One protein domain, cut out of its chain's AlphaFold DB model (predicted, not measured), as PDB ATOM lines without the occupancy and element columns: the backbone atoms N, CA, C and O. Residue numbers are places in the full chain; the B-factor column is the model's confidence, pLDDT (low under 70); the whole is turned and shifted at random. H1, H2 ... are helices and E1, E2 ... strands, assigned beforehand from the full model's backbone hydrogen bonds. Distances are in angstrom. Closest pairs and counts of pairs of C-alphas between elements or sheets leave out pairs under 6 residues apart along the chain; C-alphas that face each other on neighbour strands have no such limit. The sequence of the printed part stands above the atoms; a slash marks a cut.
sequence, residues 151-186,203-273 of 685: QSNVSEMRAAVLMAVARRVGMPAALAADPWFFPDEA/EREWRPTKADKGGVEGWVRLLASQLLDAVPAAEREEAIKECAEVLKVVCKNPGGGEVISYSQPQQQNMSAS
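What this domain is: This is residues 151 to 186 and 203 to 273 of the 685 residues of an uncharacterized protein of Neonectria ditissima (UniProt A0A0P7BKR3). A cluster of five helices has a ribbon of two strands, E1 and E2, at one side of it. In the cluster the long helices H1 and H5 lie side by side and run opposite ways, H3 packs on H5, and the short H2 and H4 pack on H1 with its residues 162 to 166 and 161 to 165; the ribbon comes near the cluster through E2, beside the first residues of H1. The printed part has 107 residues, with five named helices and two named strands in the order H1, H2, E1, H3, H4, H5, E2; the sheet, in the order E1 - E2, is antiparallel and the class is mixed, helices and strands. The whole is flat, spanning 56 by 35 by 17 A, and only just loose, close to compact, with a radius of gyration of the C-alphas of 15.7 A.

Where its parts are: H1, residues 155 to 169, begins at C-alpha 155, (105.833, 120.689, 123.146), and is 20.5 A long. H2 is residues 171 to 177. After the cut, E1, residues 203 to 210, begins at C-alpha 203, (112.398, 106.642, 113.285), and is 22.1 A long. H3 is residues 215 to 223 and H4 residues 225 to 229. H5, residues 236 to 250, is 21.2 A long. E2, residues 259 to 266, is 22.1 A long and ends at C-alpha 266, (107.476, 105.482, 112.329).

How they stand to each other: H1 and H5 touch at a shallow tilt of 30 degrees, opposite ways; their closest C-alphas, of Ala 160 and Cys 243, are 5.3 A apart. H1 touches H2 with residues 162 to 166 alone, closest at the C-alphas of Ala 166 and Ala 174, 5.2 A, at a steep tilt of 69 degrees, only just short of about perpendicular. H2 touches H4, closest at the C-alphas of Ala 177 and Leu 227, 5.0 A. H3 touches H5, closest at the C-alphas of Glu 217 and Ala 244, 5.1 A, at a steep tilt of 44 degrees, opposite ways. E1 and E2 are antiparallel neighbours at 157 degrees; N 207 and O 262, 2.8 A apart, are within hydrogen-bond range. The closest C-alphas of H1 and E2, of Ser 155 and Ser 261, are 7.1 A apart, while H1 and E1 are apart. Every O i to N i+4 pair is within hydrogen-bond range in H2, H3 and H4, against 10 of 11 in H1 and 9 of 11 in H5.

The domain as a whole: The C-alphas farthest apart, of Ala 234 and Ser 273, are 55.8 A apart. Residues 187 to 202 are not printed, and C-alphas 186 and 203 are 9.7 A apart across the cut. Of the links that are printed whole, none is long. The mean pLDDT of the printed part is 86.4; residues 264 to 273 are under 70.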
ATOM      1  N   GLN A 151     107.423 111.593 121.282       92.44
ATOM      2  CA  GLN A 151     108.025 112.385 122.353       92.44
ATOM      3  C   GLN A 151     108.511 113.754 121.832       92.44
ATOM      4  O   GLN A 151     109.136 113.850 120.779       92.44
ATOM      5  N   SER A 152     108.209 114.810 122.595       89.25
ATOM      6  CA  SER A 152     108.370 116.237 122.242       89.25
ATOM      7  C   SER A 152     107.388 116.821 121.209       89.25
ATOM      8  O   SER A 152     107.485 118.012 120.913       89.25
ATOM      9  N   ASN A 153     106.401 116.060 120.721       92.62
ATOM     10  CA  ASN A 153     105.416 116.569 119.762       92.62
ATOM     11  C   ASN A 153     104.620 117.740 120.349       92.62
ATOM     12  O   ASN A 153     104.113 117.649 121.472       92.62
ATOM     13  N   VAL A 154     104.520 118.832 119.584       94.12
ATOM     14  CA  VAL A 154     103.806 120.075 119.926       94.12
ATOM     15  C   VAL A 154     104.118 120.594 121.337       94.12
ATOM     16  O   VAL A 154     103.241 121.105 122.038       94.12
ATOM     17  N   SER A 155     105.375 120.435 121.772       94.12
ATOM     18  CA  SER A 155     105.833 120.689 123.146       94.12
ATOM     19  C   SER A 155     105.431 122.063 123.690       94.12
ATOM     20  O   SER A 155     104.964 122.169 124.822       94.12
ATOM     21  N   GLU A 156     105.543 123.099 122.863       94.62
ATOM     22  CA  GLU A 156     105.178 124.479 123.143       94.62
ATOM     23  C   GLU A 156     103.665 124.642 123.323       94.62
ATOM     24  O   GLU A 156     103.223 125.248 124.301       94.62
ATOM     25  N   MET A 157     102.868 124.025 122.442       95.50
ATOM     26  CA  MET A 157     101.404 124.070 122.480       95.50
ATOM     27  C   MET A 157     100.888 123.365 123.738       95.50
ATOM     28  O   MET A 157     100.104 123.931 124.501       95.50
ATOM     29  N   ARG A 158     101.380 122.145 123.992       95.25
ATOM     30  CA  ARG A 158     100.996 121.332 125.151       95.25
ATOM     31  C   ARG A 158     101.436 121.984 126.463       95.25
ATOM     32  O   ARG A 158     100.651 121.993 127.404       95.25
ATOM     33  N   ALA A 159     102.629 122.582 126.527       95.88
ATOM     34  CA  ALA A 159     103.088 123.307 127.714       95.88
ATOM     35  C   ALA A 159     102.227 124.546 128.014       95.88
ATOM     36  O   ALA A 159     101.827 124.737 129.163       95.88
ATOM     37  N   ALA A 160     101.901 125.358 126.999       96.75
ATOM     38  CA  ALA A 160     101.051 126.538 127.168       96.75
ATOM     39  C   ALA A 160      99.641 126.159 127.654       96.75
ATOM     40  O   ALA A 160      99.167 126.713 128.649       96.75
ATOM     41  N   VAL A 161      99.007 125.165 127.017       96.50
ATOM     42  CA  VAL A 161      97.672 124.699 127.422       96.50
ATOM     43  C   VAL A 161      97.693 124.067 128.811       96.50
ATOM     44  O   VAL A 161      96.873 124.441 129.648       96.50
ATOM     45  N   LEU A 162      98.633 123.159 129.105       96.19
ATOM     46  CA  LEU A 162      98.733 122.556 130.439       96.19
ATOM     47  C   LEU A 162      98.932 123.620 131.522       96.19
ATOM     48  O   LEU A 162      98.321 123.507 132.580       96.19
ATOM     49  N   MET A 163      99.718 124.672 131.269       96.44
ATOM     50  CA  MET A 163      99.877 125.778 132.216       96.44
ATOM     51  C   MET A 163      98.571 126.549 132.443       96.44
ATOM     52  O   MET A 163      98.185 126.746 133.596       96.44
ATOM     53  N   ALA A 164      97.867 126.950 131.379       96.19
ATOM     54  CA  ALA A 164      96.619 127.712 131.491       96.19
ATOM     55  C   ALA A 164      95.477 126.901 132.134       96.19
ATOM     56  O   ALA A 164      94.707 127.441 132.933       96.19
ATOM     57  N   VAL A 165      95.385 125.600 131.833       96.50
ATOM     58  CA  VAL A 165      94.401 124.686 132.436       96.50
ATOM     59  C   VAL A 165      94.768 124.397 133.896       96.50
ATOM     60  O   VAL A 165      93.942 124.596 134.787       96.50
ATOM     61  N   ALA A 166      96.018 124.018 134.190       96.81
ATOM     62  CA  ALA A 166      96.454 123.698 135.554       96.81
ATOM     63  C   ALA A 166      96.390 124.895 136.517       96.81
ATOM     64  O   ALA A 166      96.195 124.687 137.712       96.81
ATOM     65  N   ARG A 167      96.500 126.137 136.023       96.38
ATOM     66  CA  ARG A 167      96.265 127.356 136.823       96.38
ATOM     67  C   ARG A 167      94.827 127.471 137.344       96.38
ATOM     68  O   ARG A 167      94.635 128.089 138.385       96.38
ATOM     69  N   ARG A 168      93.852 126.874 136.650       96.12
ATOM     70  CA  ARG A 168      92.413 126.972 136.959       96.12
ATOM     71  C   ARG A 168      91.866 125.742 137.687       96.12
ATOM     72  O   ARG A 168      91.047 125.887 138.585       96.12
ATOM     73  N   VAL A 169      92.347 124.539 137.350       96.19
ATOM     74  CA  VAL A 169      91.853 123.269 137.936       96.19
ATOM     75  C   VAL A 169      92.894 122.463 138.718       96.19
ATOM     76  O   VAL A 169      92.584 121.407 139.267       96.19
ATOM     77  N   GLY A 170      94.137 122.940 138.788       96.56
ATOM     78  CA  GLY A 170      95.261 122.204 139.361       96.56
ATOM     79  C   GLY A 170      95.882 121.196 138.385       96.56
ATOM     80  O   GLY A 170      95.229 120.648 137.496       96.56
ATOM     81  N   MET A 171      97.177 120.927 138.567       95.69
ATOM     82  CA  MET A 171      97.940 120.030 137.689       95.69
ATOM     83  C   MET A 171      97.375 118.595 137.599       95.69
ATOM     84  O   MET A 171      97.317 118.075 136.487       95.69
ATOM     85  N   PRO A 172      96.901 117.941 138.685       95.94
ATOM     86  CA  PRO A 172      96.348 116.586 138.582       95.94
ATOM     87  C   PRO A 172      95.114 116.496 137.673       95.94
ATOM     88  O   PRO A 172      95.011 115.566 136.877       95.94
ATOM     89  N   ALA A 173      94.206 117.477 137.741       94.38
ATOM     90  CA  ALA A 173      93.022 117.522 136.884       94.38
ATOM     91  C   ALA A 173      93.385 117.852 135.427       94.38
ATOM     92  O   ALA A 173      92.853 117.230 134.510       94.38
ATOM     93  N   ALA A 174      94.344 118.760 135.207       94.81
ATOM     94  CA  ALA A 174      94.859 119.062 133.871       94.81
ATOM     95  C   ALA A 174      95.500 117.831 133.202       94.81
ATOM     96  O   ALA A 174      95.194 117.531 132.053       94.81
ATOM     97  N   LEU A 175      96.325 117.067 133.929       93.12
ATOM     98  CA  LEU A 175      96.942 115.832 133.423       93.12
ATOM     99  C   LEU A 175      95.922 114.704 133.192       93.12
ATOM    100  O   LEU A 175      96.100 113.896 132.280       93.12
ATOM    101  N   ALA A 176      94.848 114.646 133.983       92.75
ATOM    102  CA  ALA A 176      93.742 113.717 133.750       92.75
ATOM    103  C   ALA A 176      92.941 114.062 132.478       92.75
ATOM    104  O   ALA A 176      92.449 113.153 131.815       92.75
ATOM    105  N   ALA A 177      92.842 115.352 132.130       93.50
ATOM    106  CA  ALA A 177      92.166 115.845 130.928       93.50
ATOM    107  C   ALA A 177      93.060 115.909 129.671       93.50
ATOM    108  O   ALA A 177      92.535 116.027 128.565       93.50
ATOM    109  N   ASP A 178      94.387 115.830 129.822       93.25
ATOM    110  CA  ASP A 178      95.350 115.747 128.714       93.25
ATOM    111  C   ASP A 178      95.032 114.539 127.820       93.25
ATOM    112  O   ASP A 178      95.098 113.411 128.315       93.25
ATOM    113  N   PRO A 179      94.675 114.725 126.536       92.19
ATOM    114  CA  PRO A 179      94.207 113.640 125.683       92.19
ATOM    115  C   PRO A 179      95.341 112.888 124.977       92.19
ATOM    116  O   PRO A 179      95.069 111.915 124.278       92.19
ATOM    117  N   TRP A 180      96.602 113.310 125.133       94.88
ATOM    118  CA  TRP A 180      97.702 112.821 124.302       94.88
ATOM    119  C   TRP A 180      98.683 111.905 125.024       94.88
ATOM    120  O   TRP A 180      99.113 112.157 126.152       94.88
ATOM    121  N   PHE A 181      99.115 110.864 124.318       95.06
ATOM    122  CA  PHE A 181     100.273 110.061 124.679       95.06
ATOM    123  C   PHE A 181     101.318 110.107 123.561       95.06
ATOM    124  O   PHE A 181     101.048 109.748 122.418       95.06
ATOM    125  N   PHE A 182     102.515 110.575 123.920       95.38
ATOM    126  CA  PHE A 182     103.624 110.885 123.016       95.38
ATOM    127  C   PHE A 182     104.868 110.066 123.417       95.38
ATOM    128  O   PHE A 182     105.713 110.572 124.164       95.38
ATOM    129  N   PRO A 183     104.962 108.791 122.992       94.31
ATOM    130  CA  PRO A 183     106.077 107.905 123.312       94.31
ATOM    131  C   PRO A 183     107.314 108.198 122.457       94.31
ATOM    132  O   PRO A 183     107.224 108.832 121.405       94.31
ATOM    133  N   ASP A 184     108.467 107.700 122.894       92.12
ATOM    134  CA  ASP A 184     109.644 107.575 122.035       92.12
ATOM    135  C   ASP A 184     109.688 106.222 121.310       92.12
ATOM    136  O   ASP A 184     108.920 105.295 121.573       92.12
ATOM    137  N   GLU A 185     110.603 106.157 120.354       91.81
ATOM    138  CA  GLU A 185     110.886 105.046 119.458       91.81
ATOM    139  C   GLU A 185     111.178 103.770 120.255       91.81
ATOM    140  O   GLU A 185     110.602 102.725 119.973       91.81
ATOM    141  N   ALA A 186     111.994 103.871 121.311       92.19
ATOM    142  CA  ALA A 186     112.352 102.742 122.166       92.19
ATOM    143  C   ALA A 186     111.136 102.161 122.906       92.19
ATOM    144  O   ALA A 186     110.982 100.939 122.969       92.19
ATOM    145  N   GLU A 203     111.829 105.306 113.556       83.38
ATOM    146  CA  GLU A 203     112.398 106.642 113.285       83.38
ATOM    147  C   GLU A 203     111.490 107.753 113.813       83.38
ATOM    148  O   GLU A 203     110.297 107.719 113.525       83.38
ATOM    149  N   ARG A 204     112.039 108.772 114.496       84.00
ATOM    150  CA  ARG A 204     111.304 109.992 114.877       84.00
ATOM    151  C   ARG A 204     111.787 111.217 114.112       84.00
ATOM    152  O   ARG A 204     112.889 111.711 114.339       84.00
ATOM    153  N   GLU A 205     110.925 111.756 113.259       80.31
ATOM    154  CA  GLU A 205     111.218 112.937 112.442       80.31
ATOM    155  C   GLU A 205     110.678 114.217 113.100       80.31
ATOM    156  O   GLU A 205     109.572 114.210 113.641       80.31
ATOM    157  N   TRP A 206     111.434 115.323 113.053       81.81
ATOM    158  CA  TRP A 206     110.961 116.652 113.468       81.81
ATOM    159  C   TRP A 206     110.436 117.423 112.254       81.81
ATOM    160  O   TRP A 206     111.191 117.718 111.327       81.81
ATOM    161  N   ARG A 207     109.147 117.770 112.275       80.12
ATOM    162  CA  ARG A 207     108.427 118.398 111.161       80.12
ATOM    163  C   ARG A 207     107.837 119.747 111.593       80.12
ATOM    164  O   ARG A 207     106.694 119.807 112.044       80.12
ATOM    165  N   PRO A 208     108.588 120.857 111.480       82.75
ATOM    166  CA  PRO A 208     108.055 122.191 111.747       82.75
ATOM    167  C   PRO A 208     107.005 122.558 110.688       82.75
ATOM    168  O   PRO A 208     107.327 122.770 109.519       82.75
ATOM    169  N   THR A 209     105.738 122.643 111.087       84.44
ATOM    170  CA  THR A 209     104.605 122.877 110.177       84.44
ATOM    171  C   THR A 209     104.047 124.281 110.366       84.44
ATOM    172  O   THR A 209     103.796 124.717 111.488       84.44
ATOM    173  N   LYS A 210     103.832 125.012 109.267       85.81
ATOM    174  CA  LYS A 210     103.175 126.324 109.311       85.81
ATOM    175  C   LYS A 210     101.716 126.163 109.751       85.81
ATOM    176  O   LYS A 210     101.028 125.285 109.240       85.81
ATOM    177  N   ALA A 211     101.246 127.011 110.662       84.50
ATOM    178  CA  ALA A 211      99.849 126.996 111.082       84.50
ATOM    179  C   ALA A 211      98.903 127.372 109.920       84.50
ATOM    180  O   ALA A 211      99.218 128.248 109.108       84.50
ATOM    181  N   ASP A 212      97.744 126.708 109.865       80.25
ATOM    182  CA  ASP A 212      96.657 127.001 108.921       80.25
ATOM    183  C   ASP A 212      95.954 128.337 109.269       80.25
ATOM    184  O   ASP A 212      96.363 129.059 110.179       80.25
ATOM    185  N   LYS A 213      94.882 128.708 108.548       77.38
ATOM    186  CA  LYS A 213      94.203 130.023 108.672       77.38
ATOM    187  C   LYS A 213      93.796 130.421 110.100       77.38
ATOM    188  O   LYS A 213      93.704 131.613 110.380       77.38
ATOM    189  N   GLY A 214      93.530 129.453 110.980       78.56
ATOM    190  CA  GLY A 214      93.200 129.695 112.390       78.56
ATOM    191  C   GLY A 214      94.398 130.056 113.284       78.56
ATOM    192  O   GLY A 214      94.194 130.419 114.445       78.56
ATOM    193  N   GLY A 215      95.631 129.947 112.780       89.25
ATOM    194  CA  GLY A 215      96.857 130.156 113.549       89.25
ATOM    195  C   GLY A 215      96.975 129.211 114.751       89.25
ATOM    196  O   GLY A 215      96.303 128.178 114.846       89.25
ATOM    197  N   VAL A 216      97.804 129.598 115.721       92.56
ATOM    198  CA  VAL A 216      97.945 128.860 116.993       92.56
ATOM    199  C   VAL A 216      96.669 128.870 117.845       92.56
ATOM    200  O   VAL A 216      96.458 127.969 118.651       92.56
ATOM    201  N   GLU A 217      95.793 129.860 117.667       93.25
ATOM    202  CA  GLU A 217      94.557 129.982 118.444       93.25
ATOM    203  C   GLU A 217      93.487 128.983 117.980       93.25
ATOM    204  O   GLU A 217      92.891 128.294 118.806       93.25
ATOM    205  N   GLY A 218      93.291 128.841 116.665       90.50
ATOM    206  CA  GLY A 218      92.423 127.811 116.089       90.50
ATOM    207  C   GLY A 218      92.900 126.397 116.427       90.50
ATOM    208  O   GLY A 218      92.083 125.544 116.775       90.50
ATOM    209  N   TRP A 219      94.222 126.180 116.433       93.25
ATOM    210  CA  TRP A 219      94.829 124.930 116.903       93.25
ATOM    211  C   TRP A 219      94.432 124.616 118.352       93.25
ATOM    212  O   TRP A 219      93.930 123.527 118.629       93.25
ATOM    213  N   VAL A 220      94.595 125.580 119.272       94.56
ATOM    214  CA  VAL A 220      94.244 125.412 120.696       94.56
ATOM    215  C   VAL A 220      92.749 125.139 120.872       94.56
ATOM    216  O   VAL A 220      92.384 124.241 121.627       94.56
ATOM    217  N   ARG A 221      91.879 125.858 120.153       93.19
ATOM    218  CA  ARG A 221      90.419 125.680 120.239       93.19
ATOM    219  C   ARG A 221      89.964 124.279 119.826       93.19
ATOM    220  O   ARG A 221      89.123 123.709 120.514       93.19
ATOM    221  N   LEU A 222      90.505 123.744 118.728       88.44
ATOM    222  CA  LEU A 222      90.103 122.441 118.193       88.44
ATOM    223  C   LEU A 222      90.800 121.290 118.931       88.44
ATOM    224  O   LEU A 222      90.157 120.488 119.613       88.44
ATOM    225  N   LEU A 223      92.127 121.223 118.817       89.81
ATOM    226  CA  LEU A 223      92.903 120.050 119.215       89.81
ATOM    227  C   LEU A 223      93.061 119.959 120.734       89.81
ATOM    228  O   LEU A 223      93.049 118.862 121.283       89.81
ATOM    229  N   ALA A 224      93.108 121.089 121.443       92.88
ATOM    230  CA  ALA A 224      93.151 121.093 122.904       92.88
ATOM    231  C   ALA A 224      91.757 121.161 123.570       92.88
ATOM    232  O   ALA A 224      91.664 121.372 124.780       92.88
ATOM    233  N   SER A 225      90.667 120.959 122.817       91.06
ATOM    234  CA  SER A 225      89.287 121.082 123.321       91.06
ATOM    235  C   SER A 225      88.984 120.207 124.547       91.06
ATOM    236  O   SER A 225      88.261 120.646 125.439       91.06
ATOM    237  N   GLN A 226      89.560 119.003 124.636       90.25
ATOM    238  CA  GLN A 226      89.376 118.092 125.776       90.25
ATOM    239  C   GLN A 226      90.096 118.572 127.050       90.25
ATOM    240  O   GLN A 226      89.534 118.483 128.139       90.25
ATOM    241  N   LEU A 227      91.285 119.168 126.912       92.00
ATOM    242  CA  LEU A 227      91.995 119.849 128.005       92.00
ATOM    243  C   LEU A 227      91.219 121.076 128.493       92.00
ATOM    244  O   LEU A 227      91.053 121.290 129.694       92.00
ATOM    245  N   LEU A 228      90.709 121.868 127.549       93.88
ATOM    246  CA  LEU A 228      89.906 123.059 127.819       93.88
ATOM    247  C   LEU A 228      88.534 122.727 128.423       93.88
ATOM    248  O   LEU A 228      87.937 123.590 129.065       93.88
ATOM    249  N   ASP A 229      88.039 121.495 128.267       93.56
ATOM    250  CA  ASP A 229      86.785 121.058 128.882       93.56
ATOM    251  C   ASP A 229      86.855 120.910 130.402       93.56
ATOM    252  O   ASP A 229      85.832 121.082 131.064       93.56
ATOM    253  N   ALA A 230      88.045 120.672 130.963       93.75
ATOM    254  CA  ALA A 230      88.239 120.703 132.410       93.75
ATOM    255  C   ALA A 230      88.028 122.115 132.989       93.75
ATOM    256  O   ALA A 230      87.595 122.255 134.130       93.75
ATOM    257  N   VAL A 231      88.316 123.164 132.209       95.25
ATOM    258  CA  VAL A 231      88.224 124.560 132.653       95.25
ATOM    259  C   VAL A 231      86.754 124.990 132.796       95.25
ATOM    260  O   VAL A 231      85.967 124.770 131.862       95.25
ATOM    261  N   PRO A 232      86.374 125.663 133.907       94.75
ATOM    262  CA  PRO A 232      85.052 126.263 134.067       94.75
ATOM    263  C   PRO A 232      84.649 127.103 132.852       94.75
ATOM    264  O   PRO A 232      85.434 127.902 132.340       94.75
ATOM    265  N   ALA A 233      83.408 126.945 132.384       93.25
ATOM    266  CA  ALA A 233      82.958 127.531 131.118       93.25
ATOM    267  C   ALA A 233      83.134 129.062 131.040       93.25
ATOM    268  O   ALA A 233      83.418 129.584 129.964       93.25
ATOM    269  N   ALA A 234      83.022 129.766 132.173       94.44
ATOM    270  CA  ALA A 234      83.226 131.213 132.266       94.44
ATOM    271  C   ALA A 234      84.690 131.654 132.044       94.44
ATOM    272  O   ALA A 234      84.926 132.764 131.575       94.44
ATOM    273  N   GLU A 235      85.666 130.795 132.349       95.12
ATOM    274  CA  GLU A 235      87.105 131.100 132.282       95.12
ATOM    275  C   GLU A 235      87.785 130.528 131.029       95.12
ATOM    276  O   GLU A 235      88.903 130.911 130.683       95.12
ATOM    277  N   ARG A 236      87.126 129.600 130.326       94.19
ATOM    278  CA  ARG A 236      87.704 128.875 129.186       94.19
ATOM    279  C   ARG A 236      88.201 129.799 128.073       94.19
ATOM    280  O   ARG A 236      89.264 129.564 127.506       94.19
ATOM    281  N   GLU A 237      87.448 130.852 127.772       95.38
ATOM    282  CA  GLU A 237      87.792 131.795 126.703       95.38
ATOM    283  C   GLU A 237      88.973 132.707 127.078       95.38
ATOM    284  O   GLU A 237      89.739 133.125 126.211       95.38
ATOM    285  N   GLU A 238      89.172 132.969 128.371       95.50
ATOM    286  CA  GLU A 238      90.379 133.623 128.879       95.50
ATOM    287  C   GLU A 238      91.582 132.670 128.808       95.50
ATOM    288  O   GLU A 238      92.640 133.064 128.322       95.50
ATOM    289  N   ALA A 239      91.408 131.396 129.186       95.19
ATOM    290  CA  ALA A 239      92.458 130.379 129.090       95.19
ATOM    291  C   ALA A 239      92.968 130.192 127.648       95.19
ATOM    292  O   ALA A 239      94.174 130.073 127.426       95.19
ATOM    293  N   ILE A 240      92.068 130.211 126.655       96.00
ATOM    294  CA  ILE A 240      92.429 130.136 125.229       96.00
ATOM    295  C   ILE A 240      93.258 131.356 124.806       96.00
ATOM    296  O   ILE A 240      94.265 131.195 124.114       96.00
ATOM    297  N   LYS A 241      92.878 132.565 125.241       95.12
ATOM    298  CA  LYS A 241      93.618 133.804 124.941       95.12
ATOM    299  C   LYS A 241      94.997 133.820 125.600       95.12
ATOM    300  O   LYS A 241      95.973 134.088 124.907       95.12
ATOM    301  N   GLU A 242      95.090 133.437 126.874       94.81
ATOM    302  CA  GLU A 242      96.349 133.285 127.624       94.81
ATOM    303  C   GLU A 242      97.321 132.335 126.895       94.81
ATOM    304  O   GLU A 242      98.491 132.671 126.698       94.81
ATOM    305  N   CYS A 243      96.829 131.193 126.396       95.31
ATOM    306  CA  CYS A 243      97.624 130.293 125.552       95.31
ATOM    307  C   CYS A 243      98.047 130.966 124.239       95.31
ATOM    308  O   CYS A 243      99.220 130.936 123.865       95.31
ATOM    309  N   ALA A 244      97.090 131.557 123.520       94.56
ATOM    310  CA  ALA A 244      97.318 132.118 122.196       94.56
ATOM    311  C   ALA A 244      98.302 133.296 122.213       94.56
ATOM    312  O   ALA A 244      99.088 133.423 121.279       94.56
ATOM    313  N   GLU A 245      98.305 134.137 123.249       95.19
ATOM    314  CA  GLU A 245      99.263 135.241 123.396       95.19
ATOM    315  C   GLU A 245     100.706 134.738 123.527       95.19
ATOM    316  O   GLU A 245     101.586 135.212 122.805       95.19
ATOM    317  N   VAL A 246     100.946 133.728 124.371       95.62
ATOM    318  CA  VAL A 246     102.273 133.106 124.517       95.62
ATOM    319  C   VAL A 246     102.695 132.418 123.216       95.62
ATOM    320  O   VAL A 246     103.811 132.620 122.730       95.62
ATOM    321  N   LEU A 247     101.797 131.645 122.600       95.88
ATOM    322  CA  LEU A 247     102.099 130.885 121.384       95.88
ATOM    323  C   LEU A 247     102.314 131.789 120.158       95.88
ATOM    324  O   LEU A 247     103.192 131.501 119.350       95.88
ATOM    325  N   LYS A 248     101.627 132.935 120.055       94.00
ATOM    326  CA  LYS A 248     101.886 133.962 119.018       94.00
ATOM    327  C   LYS A 248     103.286 134.584 119.128       94.00
ATOM    328  O   LYS A 248     103.756 135.182 118.159       94.00
ATOM    329  N   VAL A 249     103.964 134.450 120.274       93.50
ATOM    330  CA  VAL A 249     105.379 134.827 120.451       93.50
ATOM    331  C   VAL A 249     106.305 133.643 120.168       93.50
ATOM    332  O   VAL A 249     107.241 133.795 119.384       93.50
ATOM    333  N   VAL A 250     106.050 132.479 120.774       93.50
ATOM    334  CA  VAL A 250     106.927 131.293 120.683       93.50
ATOM    335  C   VAL A 250     106.951 130.703 119.271       93.50
ATOM    336  O   VAL A 250     108.025 130.448 118.732       93.50
ATOM    337  N   CYS A 251     105.787 130.560 118.640       92.81
ATOM    338  CA  CYS A 251     105.639 129.970 117.309       92.81
ATOM    339  C   CYS A 251     105.910 130.975 116.172       92.81
ATOM    340  O   CYS A 251     105.725 130.648 115.001       92.81
ATOM    341  N   LYS A 252     106.303 132.221 116.471       91.69
ATOM    342  CA  LYS A 252     106.399 133.300 115.475       91.69
ATOM    343  C   LYS A 252     107.502 133.049 114.445       91.69
ATOM    344  O   LYS A 252     108.688 133.095 114.767       91.69
ATOM    345  N   ASN A 253     107.129 132.938 113.170       85.56
ATOM    346  CA  ASN A 253     108.090 132.905 112.073       85.56
ATOM    347  C   ASN A 253     108.502 134.339 111.665       85.56
ATOM    348  O   ASN A 253     107.631 135.144 111.320       85.56
ATOM    349  N   PRO A 254     109.806 134.688 111.624       78.50
ATOM    350  CA  PRO A 254     110.272 135.966 111.077       78.50
ATOM    351  C   PRO A 254     109.866 136.222 109.614       78.50
ATOM    352  O   PRO A 254     109.790 137.378 109.208       78.50
ATOM    353  N   GLY A 255     109.600 135.166 108.835       77.69
ATOM    354  CA  GLY A 255     109.058 135.239 107.470       77.69
ATOM    355  C   GLY A 255     107.533 135.410 107.382       77.69
ATOM    356  O   GLY A 255     107.005 135.486 106.276       77.69
ATOM    357  N   GLY A 256     106.826 135.475 108.516       80.88
ATOM    358  CA  GLY A 256     105.373 135.654 108.593       80.88
ATOM    359  C   GLY A 256     104.587 134.370 108.899       80.88
ATOM    360  O   GLY A 256     104.905 133.284 108.408       80.88
ATOM    361  N   GLY A 257     103.522 134.522 109.694       85.56
ATOM    362  CA  GLY A 257     102.717 133.426 110.247       85.56
ATOM    363  C   GLY A 257     103.382 132.709 111.428       85.56
ATOM    364  O   GLY A 257     104.481 133.073 111.859       85.56
ATOM    365  N   GLU A 258     102.712 131.685 111.945       90.00
ATOM    366  CA  GLU A 258     103.223 130.810 113.001       90.00
ATOM    367  C   GLU A 258     103.702 129.449 112.462       90.00
ATOM    368  O   GLU A 258     103.241 128.974 111.422       90.00
ATOM    369  N   VAL A 259     104.630 128.813 113.180       88.25
ATOM    370  CA  VAL A 259     105.154 127.462 112.926       88.25
ATOM    371  C   VAL A 259     105.065 126.647 114.214       88.25
ATOM    372  O   VAL A 259     105.503 127.110 115.263       88.25
ATOM    373  N   ILE A 260     104.503 125.444 114.117       90.06
ATOM    374  CA  ILE A 260     104.266 124.504 115.216       90.06
ATOM    375  C   ILE A 260     105.206 123.302 115.050       90.06
ATOM    376  O   ILE A 260     105.364 122.771 113.947       90.06
ATOM    377  N   SER A 261     105.834 122.877 116.143       86.06
ATOM    378  CA  SER A 261     106.867 121.837 116.168       86.06
ATOM    379  C   SER A 261     106.260 120.442 116.328       86.06
ATOM    380  O   SER A 261     106.083 119.959 117.448       86.06
ATOM    381  N   TYR A 262     105.959 119.764 115.220       82.19
ATOM    382  CA  TYR A 262     105.556 118.357 115.276       82.19
ATOM    383  C   TYR A 262     106.773 117.428 115.348       82.19
ATOM    384  O   TYR A 262     107.840 117.730 114.806       82.19
ATOM    385  N   SER A 263     106.610 116.277 115.998       71.12
ATOM    386  CA  SER A 263     107.576 115.176 115.946       71.12
ATOM    387  C   SER A 263     106.870 113.825 115.994       71.12
ATOM    388  O   SER A 263     105.963 113.648 116.804       71.12
ATOM    389  N   GLN A 264     107.246 112.878 115.131       64.81
ATOM    390  CA  GLN A 264     106.426 111.684 114.857       64.81
ATOM    391  C   GLN A 264     107.269 110.401 114.706       64.81
ATOM    392  O   GLN A 264     108.225 110.468 113.934       64.81
ATOM    393  N   PRO A 265     106.965 109.269 115.393       39.38
ATOM    394  CA  PRO A 265     107.670 107.993 115.269       39.38
ATOM    395  C   PRO A 265     107.033 107.072 114.198       39.38
ATOM    396  O   PRO A 265     105.836 107.197 113.925       39.38
ATOM    397  N   GLN A 266     107.814 106.159 113.602       50.12
ATOM    398  CA  GLN A 266     107.476 105.482 112.329       50.12
ATOM    399  C   GLN A 266     108.175 104.094 112.165       50.12
ATOM    400  O   GLN A 266     109.317 103.988 112.606       50.12
ATOM    401  N   GLN A 267     107.600 103.080 111.468       33.75
ATOM    402  CA  GLN A 267     108.193 101.716 111.243       33.75
ATOM    403  C   GLN A 267     108.119 101.149 109.787       33.75
ATOM    404  O   GLN A 267     107.096 101.326 109.131       33.75
ATOM    405  N   GLN A 268     109.166 100.445 109.294       45.53
ATOM    406  CA  GLN A 268     109.392 100.056 107.867       45.53
ATOM    407  C   GLN A 268     109.132  98.580 107.438       45.53
ATOM    408  O   GLN A 268     108.937  97.689 108.264       45.53
ATOM    409  N   ASN A 269     109.173  98.351 106.110       25.02
ATOM    410  CA  ASN A 269     109.908  97.272 105.412       25.02
ATOM    411  C   ASN A 269     110.344  97.792 104.004       25.02
ATOM    412  O   ASN A 269     109.738  98.737 103.498       25.02
ATOM    413  N   MET A 270     111.389  97.245 103.360       27.62
ATOM    414  CA  MET A 270     112.075  97.888 102.210       27.62
ATOM    415  C   MET A 270     111.588  97.512 100.790       27.62
ATOM    416  O   MET A 270     111.833  96.395 100.340       27.62
ATOM    417  N   SER A 271     111.135  98.501 100.000       26.81
ATOM    418  CA  SER A 271     111.596  98.791  98.612       26.81
ATOM    419  C   SER A 271     111.014 100.145  98.131       26.81
ATOM    420  O   SER A 271     109.991 100.568  98.645       26.81
ATOM    421  N   ALA A 272     111.585 100.925  97.205       30.36
ATOM    422  CA  ALA A 272     112.800 100.782  96.405       30.36
ATOM    423  C   ALA A 272     113.692 102.039  96.530       30.36
ATOM    424  O   ALA A 272     113.206 103.167  96.546       30.36
ATOM    425  N   SER A 273     115.010 101.847  96.584       41.28
ATOM    426  CA  SER A 273     115.961 102.874  97.025       41.28
ATOM    427  C   SER A 273     116.216 104.027  96.034       41.28
ATOM    428  O   SER A 273     116.427 103.819  94.830       41.28
TER     429      SER A 273